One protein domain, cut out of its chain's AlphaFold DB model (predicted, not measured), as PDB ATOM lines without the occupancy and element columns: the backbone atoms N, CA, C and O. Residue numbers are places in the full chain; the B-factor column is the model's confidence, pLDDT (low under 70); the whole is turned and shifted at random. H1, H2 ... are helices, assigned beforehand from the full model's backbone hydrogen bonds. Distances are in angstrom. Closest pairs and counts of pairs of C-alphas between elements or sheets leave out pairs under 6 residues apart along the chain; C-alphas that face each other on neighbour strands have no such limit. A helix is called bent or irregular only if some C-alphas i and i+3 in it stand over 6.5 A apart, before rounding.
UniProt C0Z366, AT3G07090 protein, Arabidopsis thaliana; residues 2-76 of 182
ATOM      1  N   TYR A   2     177.210  17.037   6.460       95.62
ATOM      2  CA  TYR A   2     176.635  15.717   6.821       95.62
ATOM      3  C   TYR A   2     177.400  14.989   7.943       95.62
ATOM      4  O   TYR A   2     176.799  14.386   8.823       95.62
ATOM      5  N   LEU A   3     178.729  15.120   7.985       95.88
ATOM      6  CA  LEU A   3     179.533  14.536   9.065       95.88
ATOM      7  C   LEU A   3     179.219  15.120  10.454       95.88
ATOM      8  O   LEU A   3     179.282  14.394  11.440       95.88
ATOM      9  N   GLU A   4     178.845  16.398  10.540       96.75
ATOM     10  CA  GLU A   4     178.429  17.027  11.805       96.75
ATOM     11  C   GLU A   4     177.068  16.493  12.266       96.75
ATOM     12  O   GLU A   4     176.843  16.330  13.460       96.75
ATOM     13  N   GLU A   5     176.181  16.175  11.320       96.75
ATOM     14  CA  GLU A   5     174.856  15.615  11.597       96.75
ATOM     15  C   GLU A   5     174.943  14.195  12.173       96.75
ATOM     16  O   GLU A   5     174.212  13.848  13.100       96.75
ATOM     17  N   ILE A   6     175.852  13.365  11.649       96.88
ATOM     18  CA  ILE A   6     175.989  11.967  12.082       96.88
ATOM     19  C   ILE A   6     176.968  11.785  13.248       96.88
ATOM     20  O   ILE A   6     176.952  10.737  13.892       96.88
ATOM     21  N   SER A   7     177.801  12.787  13.552       96.00
ATOM     22  CA  SER A   7     178.800  12.728  14.628       96.00
ATOM     23  C   SER A   7     178.239  12.278  15.989       96.00
ATOM     24  O   SER A   7     178.887  11.439  16.615       96.00
ATOM     25  N   PRO A   8     177.038  12.709  16.440       96.56
ATOM     26  CA  PRO A   8     176.468  12.242  17.707       96.56
ATOM     27  C   PRO A   8     176.158  10.739  17.749       96.56
ATOM     28  O   PRO A   8     176.025  10.177  18.832       96.56
ATOM     29  N   ARG A   9     176.026  10.077  16.588       96.75
ATOM     30  CA  ARG A   9     175.791   8.626  16.494       96.75
ATOM     31  C   ARG A   9     177.082   7.815  16.519       96.75
ATOM     32  O   ARG A   9     177.050   6.679  16.976       96.75
ATOM     33  N   TYR A  10     178.200   8.395  16.084       96.38
ATOM     34  CA  TYR A  10     179.507   7.738  16.007       96.38
ATOM     35  C   TYR A  10     180.477   8.340  17.026       96.38
ATOM     36  O   TYR A  10     181.343   9.149  16.692       96.38
ATOM     37  N   THR A  11     180.329   7.934  18.286       95.44
ATOM     38  CA  THR A  11     181.166   8.369  19.409       95.44
ATOM     39  C   THR A  11     181.964   7.196  19.974       95.44
ATOM     40  O   THR A  11     181.717   6.033  19.654       95.44
ATOM     41  N   ALA A  12     182.926   7.484  20.856       94.19
ATOM     42  CA  ALA A  12     183.631   6.436  21.594       94.19
ATOM     43  C   ALA A  12     182.674   5.570  22.438       94.19
ATOM     44  O   ALA A  12     182.909   4.380  22.618       94.19
ATOM     45  N   GLU A  13     181.577   6.148  22.931       94.75
ATOM     46  CA  GLU A  13     180.591   5.443  23.754       94.75
ATOM     47  C   GLU A  13     179.712   4.507  22.918       94.75
ATOM     48  O   GLU A  13     179.471   3.367  23.323       94.75
ATOM     49  N   SER A  14     179.278   4.957  21.734       95.75
ATOM     50  CA  SER A  14     178.430   4.168  20.830       95.75
ATOM     51  C   SER A  14     179.201   3.152  19.988       95.75
ATOM     52  O   SER A  14     178.586   2.266  19.393       95.75
ATOM     53  N   TYR A  15     180.534   3.249  19.939       96.88
ATOM     54  CA  TYR A  15     181.372   2.304  19.212       96.88
ATOM     55  C   TYR A  15     181.109   0.866  19.683       96.88
ATOM     56  O   TYR A  15     181.058   0.580  20.877       96.88
ATOM     57  N   ASN A  16     180.972  -0.071  18.755       96.94
ATOM     58  CA  ASN A  16     180.933  -1.498  19.043       96.94
ATOM     59  C   ASN A  16     181.719  -2.216  17.955       96.94
ATOM     60  O   ASN A  16     181.442  -2.031  16.769       96.94
ATOM     61  N   LEU A  17     182.693  -3.043  18.335       96.00
ATOM     62  CA  LEU A  17     183.605  -3.635  17.356       96.00
ATOM     63  C   LEU A  17     182.875  -4.540  16.350       96.00
ATOM     64  O   LEU A  17     183.306  -4.647  15.201       96.00
ATOM     65  N   LEU A  18     181.771  -5.163  16.762       96.00
ATOM     66  CA  LEU A  18     181.034  -6.149  15.974       96.00
ATOM     67  C   LEU A  18     179.848  -5.537  15.228       96.00
ATOM     68  O   LEU A  18     179.602  -5.905  14.085       96.00
ATOM     69  N   THR A  19     179.127  -4.602  15.843       96.00
ATOM     70  CA  THR A  19     177.848  -4.107  15.308       96.00
ATOM     71  C   THR A  19     177.844  -2.622  14.953       96.00
ATOM     72  O   THR A  19     176.944  -2.181  14.243       96.00
ATOM     73  N   HIS A  20     178.825  -1.836  15.408       97.31
ATOM     74  CA  HIS A  20     178.849  -0.385  15.200       97.31
ATOM     75  C   HIS A  20     180.284   0.163  15.137       97.31
ATOM     76  O   HIS A  20     180.765   0.866  16.026       97.31
ATOM     77  N   ASN A  21     180.994  -0.223  14.078       96.50
ATOM     78  CA  ASN A  21     182.414   0.064  13.865       96.50
ATOM     79  C   ASN A  21     182.654   0.985  12.650       96.50
ATOM     80  O   ASN A  21     181.723   1.509  12.033       96.50
ATOM     81  N   CYS A  22     183.921   1.148  12.262       96.56
ATOM     82  CA  CYS A  22     184.329   1.959  11.113       96.56
ATOM     83  C   CYS A  22     183.683   1.544   9.777       96.56
ATOM     84  O   CYS A  22     183.466   2.402   8.920       96.56
ATOM     85  N   ASN A  23     183.338   0.267   9.590       97.94
ATOM     86  CA  ASN A  23     182.692  -0.210   8.366       97.94
ATOM     87  C   ASN A  23     181.240   0.274   8.287       97.94
ATOM     88  O   ASN A  23     180.784   0.662   7.217       97.94
ATOM     89  N   ASN A  24     180.537   0.324   9.424       98.00
ATOM     90  CA  ASN A  24     179.171   0.850   9.500       98.00
ATOM     91  C   ASN A  24     179.147   2.352   9.189       98.00
ATOM     92  O   ASN A  24     178.374   2.791   8.339       98.00
ATOM     93  N   PHE A  25     180.079   3.103   9.781       97.88
ATOM     94  CA  PHE A  25     180.296   4.514   9.457       97.88
ATOM     95  C   PHE A  25     180.582   4.721   7.963       97.88
ATOM     96  O   PHE A  25     179.931   5.527   7.301       97.88
ATOM     97  N   SER A  26     181.529   3.956   7.414       98.06
ATOM     98  CA  SER A  26     181.923   4.068   6.005       98.06
ATOM     99  C   SER A  26     180.774   3.725   5.059       98.06
ATOM    100  O   SER A  26     180.626   4.370   4.026       98.06
ATOM    101  N   ASN A  27     179.945   2.743   5.414       98.19
ATOM    102  CA  ASN A  27     178.762   2.369   4.647       98.19
ATOM    103  C   ASN A  27     177.744   3.511   4.574       98.19
ATOM    104  O   ASN A  27     177.265   3.832   3.491       98.19
ATOM    105  N   GLU A  28     177.445   4.146   5.705       97.69
ATOM    106  CA  GLU A  28     176.510   5.267   5.760       97.69
ATOM    107  C   GLU A  28     177.030   6.488   4.983       97.69
ATOM    108  O   GLU A  28     176.308   7.078   4.179       97.69
ATOM    109  N   VAL A  29     178.315   6.814   5.137       97.38
ATOM    110  CA  VAL A  29     178.947   7.903   4.381       97.38
ATOM    111  C   VAL A  29     178.978   7.598   2.879       97.38
ATOM    112  O   VAL A  29     178.692   8.482   2.074       97.38
ATOM    113  N   ALA A  30     179.274   6.360   2.474       97.75
ATOM    114  CA  ALA A  30     179.244   5.958   1.067       97.75
ATOM    115  C   ALA A  30     177.826   6.051   0.480       97.75
ATOM    116  O   ALA A  30     177.640   6.602  -0.607       97.75
ATOM    117  N   GLN A  31     176.808   5.605   1.221       97.25
ATOM    118  CA  GLN A  31     175.413   5.750   0.806       97.25
ATOM    119  C   GLN A  31     175.025   7.216   0.623       97.25
ATOM    120  O   GLN A  31     174.398   7.553  -0.377       97.25
ATOM    121  N   PHE A  32     175.445   8.095   1.533       97.19
ATOM    122  CA  PHE A  32     175.185   9.525   1.409       97.19
ATOM    123  C   PHE A  32     175.890  10.156   0.197       97.19
ATOM    124  O   PHE A  32     175.281  10.928  -0.539       97.19
ATOM    125  N   LEU A  33     177.167   9.829  -0.030       97.38
ATOM    126  CA  LEU A  33     177.977  10.467  -1.073       97.38
ATOM    127  C   LEU A  33     177.684   9.950  -2.485       97.38
ATOM    128  O   LEU A  33     177.711  10.727  -3.437       97.38
ATOM    129  N   VAL A  34     177.460   8.641  -2.638       97.06
ATOM    130  CA  VAL A  34     177.361   7.984  -3.956       97.06
ATOM    131  C   VAL A  34     176.103   7.131  -4.133       97.06
ATOM    132  O   VAL A  34     175.947   6.486  -5.171       97.06
ATOM    133  N   GLY A  35     175.204   7.096  -3.145       97.50
ATOM    134  CA  GLY A  35     173.974   6.297  -3.199       97.50
ATOM    135  C   GLY A  35     174.209   4.785  -3.143       97.50
ATOM    136  O   GLY A  35     173.300   4.013  -3.446       97.50
ATOM    137  N   LYS A  36     175.426   4.343  -2.806       97.69
ATOM    138  CA  LYS A  36     175.823   2.930  -2.762       97.69
ATOM    139  C   LYS A  36     176.604   2.640  -1.490       97.69
ATOM    140  O   LYS A  36     177.484   3.407  -1.115       97.69
ATOM    141  N   GLY A  37     176.279   1.519  -0.854       97.19
ATOM    142  CA  GLY A  37     177.010   1.016   0.303       97.19
ATOM    143  C   GLY A  37     178.347   0.376  -0.062       97.19
ATOM    144  O   GLY A  37     178.689   0.209  -1.237       97.19
ATOM    145  N   ILE A  38     179.095  -0.006   0.971       98.00
ATOM    146  CA  ILE A  38     180.282  -0.854   0.816       98.00
ATOM    147  C   ILE A  38     179.857  -2.320   0.596       98.00
ATOM    148  O   ILE A  38     178.734  -2.679   0.947       98.00
ATOM    149  N   PRO A  39     180.723  -3.186   0.041       98.12
ATOM    150  CA  PRO A  39     180.396  -4.596  -0.163       98.12
ATOM    151  C   PRO A  39     179.949  -5.333   1.110       98.12
ATOM    152  O   PRO A  39     180.587  -5.215   2.159       98.12
ATOM    153  N   ASP A  40     178.914  -6.171   0.988       97.31
ATOM    154  CA  ASP A  40     178.282  -6.849   2.130       97.31
ATOM    155  C   ASP A  40     179.240  -7.734   2.927       97.31
ATOM    156  O   ASP A  40     179.152  -7.773   4.150       97.31
ATOM    157  N   TYR A  41     180.205  -8.396   2.281       97.94
ATOM    158  CA  TYR A  41     181.173  -9.252   2.981       97.94
ATOM    159  C   TYR A  41     182.011  -8.484   4.024       97.94
ATOM    160  O   TYR A  41     182.498  -9.071   4.984       97.94
ATOM    161  N   ILE A  42     182.168  -7.162   3.868       97.94
ATOM    162  CA  ILE A  42     182.872  -6.310   4.839       97.94
ATOM    163  C   ILE A  42     181.995  -6.061   6.071       97.94
ATOM    164  O   ILE A  42     182.490  -6.045   7.199       97.94
ATOM    165  N   LEU A  43     180.691  -5.867   5.857       97.00
ATOM    166  CA  LEU A  43     179.710  -5.666   6.925       97.00
ATOM    167  C   LEU A  43     179.370  -6.977   7.644       97.00
ATOM    168  O   LEU A  43     179.101  -6.956   8.840       97.00
ATOM    169  N   GLN A  44     179.408  -8.106   6.931       97.25
ATOM    170  CA  GLN A  44     179.094  -9.440   7.451       97.25
ATOM    171  C   GLN A  44     180.280 -10.139   8.122       97.25
ATOM    172  O   GLN A  44     180.066 -11.091   8.866       97.25
ATOM    173  N   LEU A  45     181.510  -9.639   7.948       96.81
ATOM    174  CA  LEU A  45     182.710 -10.214   8.564       96.81
ATOM    175  C   LEU A  45     182.555 -10.534  10.070       96.81
ATOM    176  O   LEU A  45     182.962 -11.622  10.477       96.81
ATOM    177  N   PRO A  46     181.960  -9.669  10.919       95.38
ATOM    178  CA  PRO A  46     181.734 -10.004  12.326       95.38
ATOM    179  C   PRO A  46     180.853 -11.245  12.510       95.38
ATOM    180  O   PRO A  46     181.146 -12.080  13.363       95.38
ATOM    181  N   ASN A  47     179.811 -11.402  11.691       95.38
ATOM    182  CA  ASN A  47     178.913 -12.554  11.746       95.38
ATOM    183  C   ASN A  47     179.629 -13.833  11.306       95.38
ATOM    184  O   ASN A  47     179.508 -14.855  11.976       95.38
ATOM    185  N   ASP A  48     180.427 -13.770  10.241       95.75
ATOM    186  CA  ASP A  48     181.210 -14.915   9.761       95.75
ATOM    187  C   ASP A  48     182.213 -15.394  10.819       95.75
ATOM    188  O   ASP A  48     182.374 -16.593  11.055       95.75
ATOM    189  N   VAL A  49     182.849 -14.448  11.515       94.94
ATOM    190  CA  VAL A  49     183.776 -14.737  12.612       94.94
ATOM    191  C   VAL A  49     183.051 -15.372  13.801       94.94
ATOM    192  O   VAL A  49     183.522 -16.386  14.325       94.94
ATOM    193  N   LEU A  50     181.906 -14.824  14.219       93.75
ATOM    194  CA  LEU A  50     181.120 -15.348  15.344       93.75
ATOM    195  C   LEU A  50     180.519 -16.730  15.060       93.75
ATOM    196  O   LEU A  50     180.463 -17.561  15.964       93.75
ATOM    197  N   ASN A  51     180.121 -16.988  13.815       95.69
ATOM    198  CA  ASN A  51     179.576 -18.274  13.380       95.69
ATOM    199  C   ASN A  51     180.656 -19.350  13.172       95.69
ATOM    200  O   ASN A  51     180.334 -20.513  12.926       95.69
ATOM    201  N   SER A  52     181.940 -18.992  13.268       95.56
ATOM    202  CA  SER A  52     183.033 -19.957  13.181       95.56
ATOM    203  C   SER A  52     183.188 -20.766  14.482       95.56
ATOM    204  O   SER A  52     182.898 -20.254  15.566       95.56
ATOM    205  N   PRO A  53     183.755 -21.989  14.434       94.62
ATOM    206  CA  PRO A  53     184.060 -22.770  15.640       94.62
ATOM    207  C   PRO A  53     184.962 -22.042  16.651       94.62
ATOM    208  O   PRO A  53     184.940 -22.347  17.841       94.62
ATOM    209  N   MET A  54     185.761 -21.077  16.183       94.06
ATOM    210  CA  MET A  54     186.647 -20.268  17.023       94.06
ATOM    211  C   MET A  54     185.981 -18.993  17.557       94.06
ATOM    212  O   MET A  54     186.524 -18.390  18.480       94.06
ATOM    213  N   GLY A  55     184.817 -18.589  17.036       92.50
ATOM    214  CA  GLY A  55     184.167 -17.312  17.352       92.50
ATOM    215  C   GLY A  55     183.924 -17.113  18.849       92.50
ATOM    216  O   GLY A  55     184.295 -16.083  19.414       92.50
ATOM    217  N   GLY A  56     183.403 -18.142  19.521       90.56
ATOM    218  CA  GLY A  56     183.205 -18.117  20.974       90.56
ATOM    219  C   GLY A  56     184.512 -18.048  21.771       90.56
ATOM    220  O   GLY A  56     184.570 -17.377  22.800       90.56
ATOM    221  N   LEU A  57     185.581 -18.685  21.280       93.44
ATOM    222  CA  LEU A  57     186.882 -18.730  21.960       93.44
ATOM    223  C   LEU A  57     187.617 -17.386  21.907       93.44
ATOM    224  O   LEU A  57     188.332 -17.037  22.845       93.44
ATOM    225  N   ILE A  58     187.433 -16.616  20.834       93.06
ATOM    226  CA  ILE A  58     188.094 -15.316  20.652       93.06
ATOM    227  C   ILE A  58     187.270 -14.135  21.176       93.06
ATOM    228  O   ILE A  58     187.783 -13.018  21.240       93.06
ATOM    229  N   MET A  59     186.017 -14.353  21.583       92.44
ATOM    230  CA  MET A  59     185.130 -13.289  22.061       92.44
ATOM    231  C   MET A  59     185.739 -12.429  23.192       92.44
ATOM    232  O   MET A  59     185.664 -11.202  23.095       92.44
ATOM    233  N   PRO A  60     186.427 -12.994  24.210       92.25
ATOM    234  CA  PRO A  60     187.077 -12.186  25.247       92.25
ATOM    235  C   PRO A  60     188.182 -11.274  24.692       92.25
ATOM    236  O   PRO A  60     188.368 -10.148  25.152       92.25
ATOM    237  N   MET A  61     188.901 -11.735  23.665       92.69
ATOM    238  CA  MET A  61     189.924 -10.939  22.987       92.69
ATOM    239  C   MET A  61     189.292  -9.761  22.236       92.69
ATOM    240  O   MET A  61     189.799  -8.643  22.315       92.69
ATOM    241  N   LEU A  62     188.167  -9.991  21.550       93.44
ATOM    242  CA  LEU A  62     187.427  -8.953  20.822       93.44
ATOM    243  C   LEU A  62     186.869  -7.875  21.764       93.44
ATOM    244  O   LEU A  62     186.952  -6.690  21.451       93.44
ATOM    245  N   GLN A  63     186.390  -8.257  22.950       92.88
ATOM    246  CA  GLN A  63     185.953  -7.305  23.980       92.88
ATOM    247  C   GLN A  63     187.114  -6.447  24.516       92.88
ATOM    248  O   GLN A  63     186.968  -5.235  24.707       92.88
ATOM    249  N   GLY A  64     188.294  -7.047  24.719       92.75
ATOM    250  CA  GLY A  64     189.500  -6.307  25.110       92.75
ATOM    251  C   GLY A  64     189.954  -5.310  24.038       92.75
ATOM    252  O   GLY A  64     190.326  -4.172  24.349       92.75
ATOM    253  N   LEU A  65     189.861  -5.709  22.768       93.25
ATOM    254  CA  LEU A  65     190.117  -4.844  21.616       93.25
ATOM    255  C   LEU A  65     189.143  -3.666  21.572       93.25
ATOM    256  O   LEU A  65     189.588  -2.525  21.473       93.25
ATOM    257  N   GLU A  66     187.838  -3.918  21.708       94.25
ATOM    258  CA  GLU A  66     186.826  -2.858  21.746       94.25
ATOM    259  C   GLU A  66     187.119  -1.842  22.852       94.25
ATOM    260  O   GLU A  66     187.153  -0.644  22.588       94.25
ATOM    261  N   THR A  67     187.407  -2.313  24.066       93.31
ATOM    262  CA  THR A  67     187.730  -1.446  25.211       93.31
ATOM    263  C   THR A  67     188.926  -0.540  24.916       93.31
ATOM    264  O   THR A  67     188.908   0.653  25.216       93.31
ATOM    265  N   THR A  68     189.962  -1.096  24.285       92.94
ATOM    266  CA  THR A  68     191.175  -0.351  23.921       92.94
ATOM    267  C   THR A  68     190.876   0.710  22.859       92.94
ATOM    268  O   THR A  68     191.320   1.851  22.986       92.94
ATOM    269  N   LEU A  69     190.080   0.358  21.846       92.50
ATOM    270  CA  LEU A  69     189.687   1.267  20.766       92.50
ATOM    271  C   LEU A  69     188.779   2.397  21.266       92.50
ATOM    272  O   LEU A  69     188.989   3.548  20.891       92.50
ATOM    273  N   LYS A  70     187.832   2.098  22.163       93.44
ATOM    274  CA  LYS A  70     186.993   3.108  22.831       93.44
ATOM    275  C   LYS A  70     187.819   4.123  23.612       93.44
ATOM    276  O   LYS A  70     187.502   5.306  23.613       93.44
ATOM    277  N   ALA A  71     188.905   3.675  24.235       92.62
ATOM    278  CA  ALA A  71     189.832   4.546  24.950       92.62
ATOM    279  C   ALA A  71     190.763   5.356  24.022       92.62
ATOM    280  O   ALA A  71     191.619   6.088  24.516       92.62
ATOM    281  N   GLY A  72     190.655   5.208  22.694       88.62
ATOM    282  CA  GLY A  72     191.569   5.833  21.732       88.62
ATOM    283  C   GLY A  72     193.003   5.298  21.815       88.62
ATOM    284  O   GLY A  72     193.932   5.925  21.308       88.62
ATOM    285  N   ALA A  73     193.204   4.154  22.473       88.06
ATOM    286  CA  ALA A  73     194.505   3.529  22.628       88.06
ATOM    287  C   ALA A  73     194.803   2.587  21.452       88.06
ATOM    288  O   ALA A  73     193.909   2.030  20.816       88.06
ATOM    289  N   VAL A  74     196.092   2.380  21.171       86.00
ATOM    290  CA  VAL A  74     196.535   1.448  20.130       86.00
ATOM    291  C   VAL A  74     196.473   0.015  20.672       86.00
ATOM    292  O   VAL A  74     197.125  -0.267  21.687       86.00
ATOM    293  N   PRO A  75     195.744  -0.905  20.008       83.31
ATOM    294  CA  PRO A  75     195.740  -2.318  20.360       83.31
ATOM    295  C   PRO A  75     197.150  -2.900  20.433       83.31
ATOM    296  O   PRO A  75     197.947  -2.759  19.508       83.31
ATOM    297  N   GLN A  76     197.454  -3.585  21.532       81.62
ATOM    298  CA  GLN A  76     198.649  -4.419  21.614       81.62
ATOM    299  C   GLN A  76     198.382  -5.746  20.905       81.62
ATOM    300  O   GLN A  76     197.262  -6.258  20.950       81.62
TER     301      GLN A  76
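AT A GLANCE: This is residues 2 to 76 of the 182 residues of the protein "AT3G07090 protein" of Arabidopsis thaliana (UniProt C0Z366). The longest helix, the kinked H4, runs across one end of three shorter helices, H1, H2 and H3, which zigzag back and forth with H2 between the other two. Together the four loosely frame the long unnamed stretch of residues 10 to 21, which leads from the end of H1, at the outline near residue 14, inward to the start of H2. The printed part has 75 residues with four named helices, in the order H1, H2, H3, H4, and no named strand; the class is all helix. It is only just loose, close to compact, with a radius of gyration of the C-alphas of 13.8 A and spans of 38 by 27 by 17 A.

HOW THE PARTS SIT: H4, residues 55 to 70, has a kink of 32 degrees near residue 62. It is close to but not clearly touching H3, residues 40 to 50: their closest C-alphas, those of Val 49 and Gly 55, are 5.4 A apart. These two run opposite ways at a steep tilt of 61 degrees. H3 only just touches H2, residues 22 to 34, with 3 pairs of C-alphas within 8 A, and H2 does so with residues 23 to 24 alone. The closest C-alphas there are those of Asn 23 and Leu 43, 6.4 A apart. H2 and H3 form a helical hairpin, running opposite ways at a shallow tilt of 16 degrees. H1, residues 2 to 9, and H2 are near each other, with 9 pairs of C-alphas within 10 A and the closest at 8.1 A. H1 is apart from H3 and H4, and H2 is apart from H4. In H2 every O i to N i+4 pair is within hydrogen-bond range; in H1 2 of 4 are, in H3 5 of 7 and in H4 10 of 12.

IN THESE COORDINATES: H4 measures 21.3 A from C-alpha 55 to C-alpha 70, which lies at (186.993, 3.108, 22.831). H2 measures 17.7 A from C-alpha 22, at (184.329, 1.959, 11.113), to C-alpha 34. H3 measures 16.0 A from C-alpha 40 to C-alpha 50. H1 measures 12.0 A from C-alpha 2, at (176.635, 15.717, 6.821), to C-alpha 9. Three helices are irregular: C-alphas 5 and 8 in H1 are 7.2 A apart, C-alphas 43 and 46 in H3 7.2 A, and C-alphas 57 and 60 in H4 7.3 A.

THE WHOLE: The two C-alphas farthest apart, those of Glu 4 and Pro 53, are 40.4 A apart. The printed part has no cut. The link from H1 to H2, of 12 residues, is long; its C-alphas lie 2 to 13 A from the mean of the C-alphas. The links from H2 to H3 and from H3 to H4 are tight, with 5 and 4 residues. The mean pLDDT of the printed part is 95.0, and no printed residue is under 70.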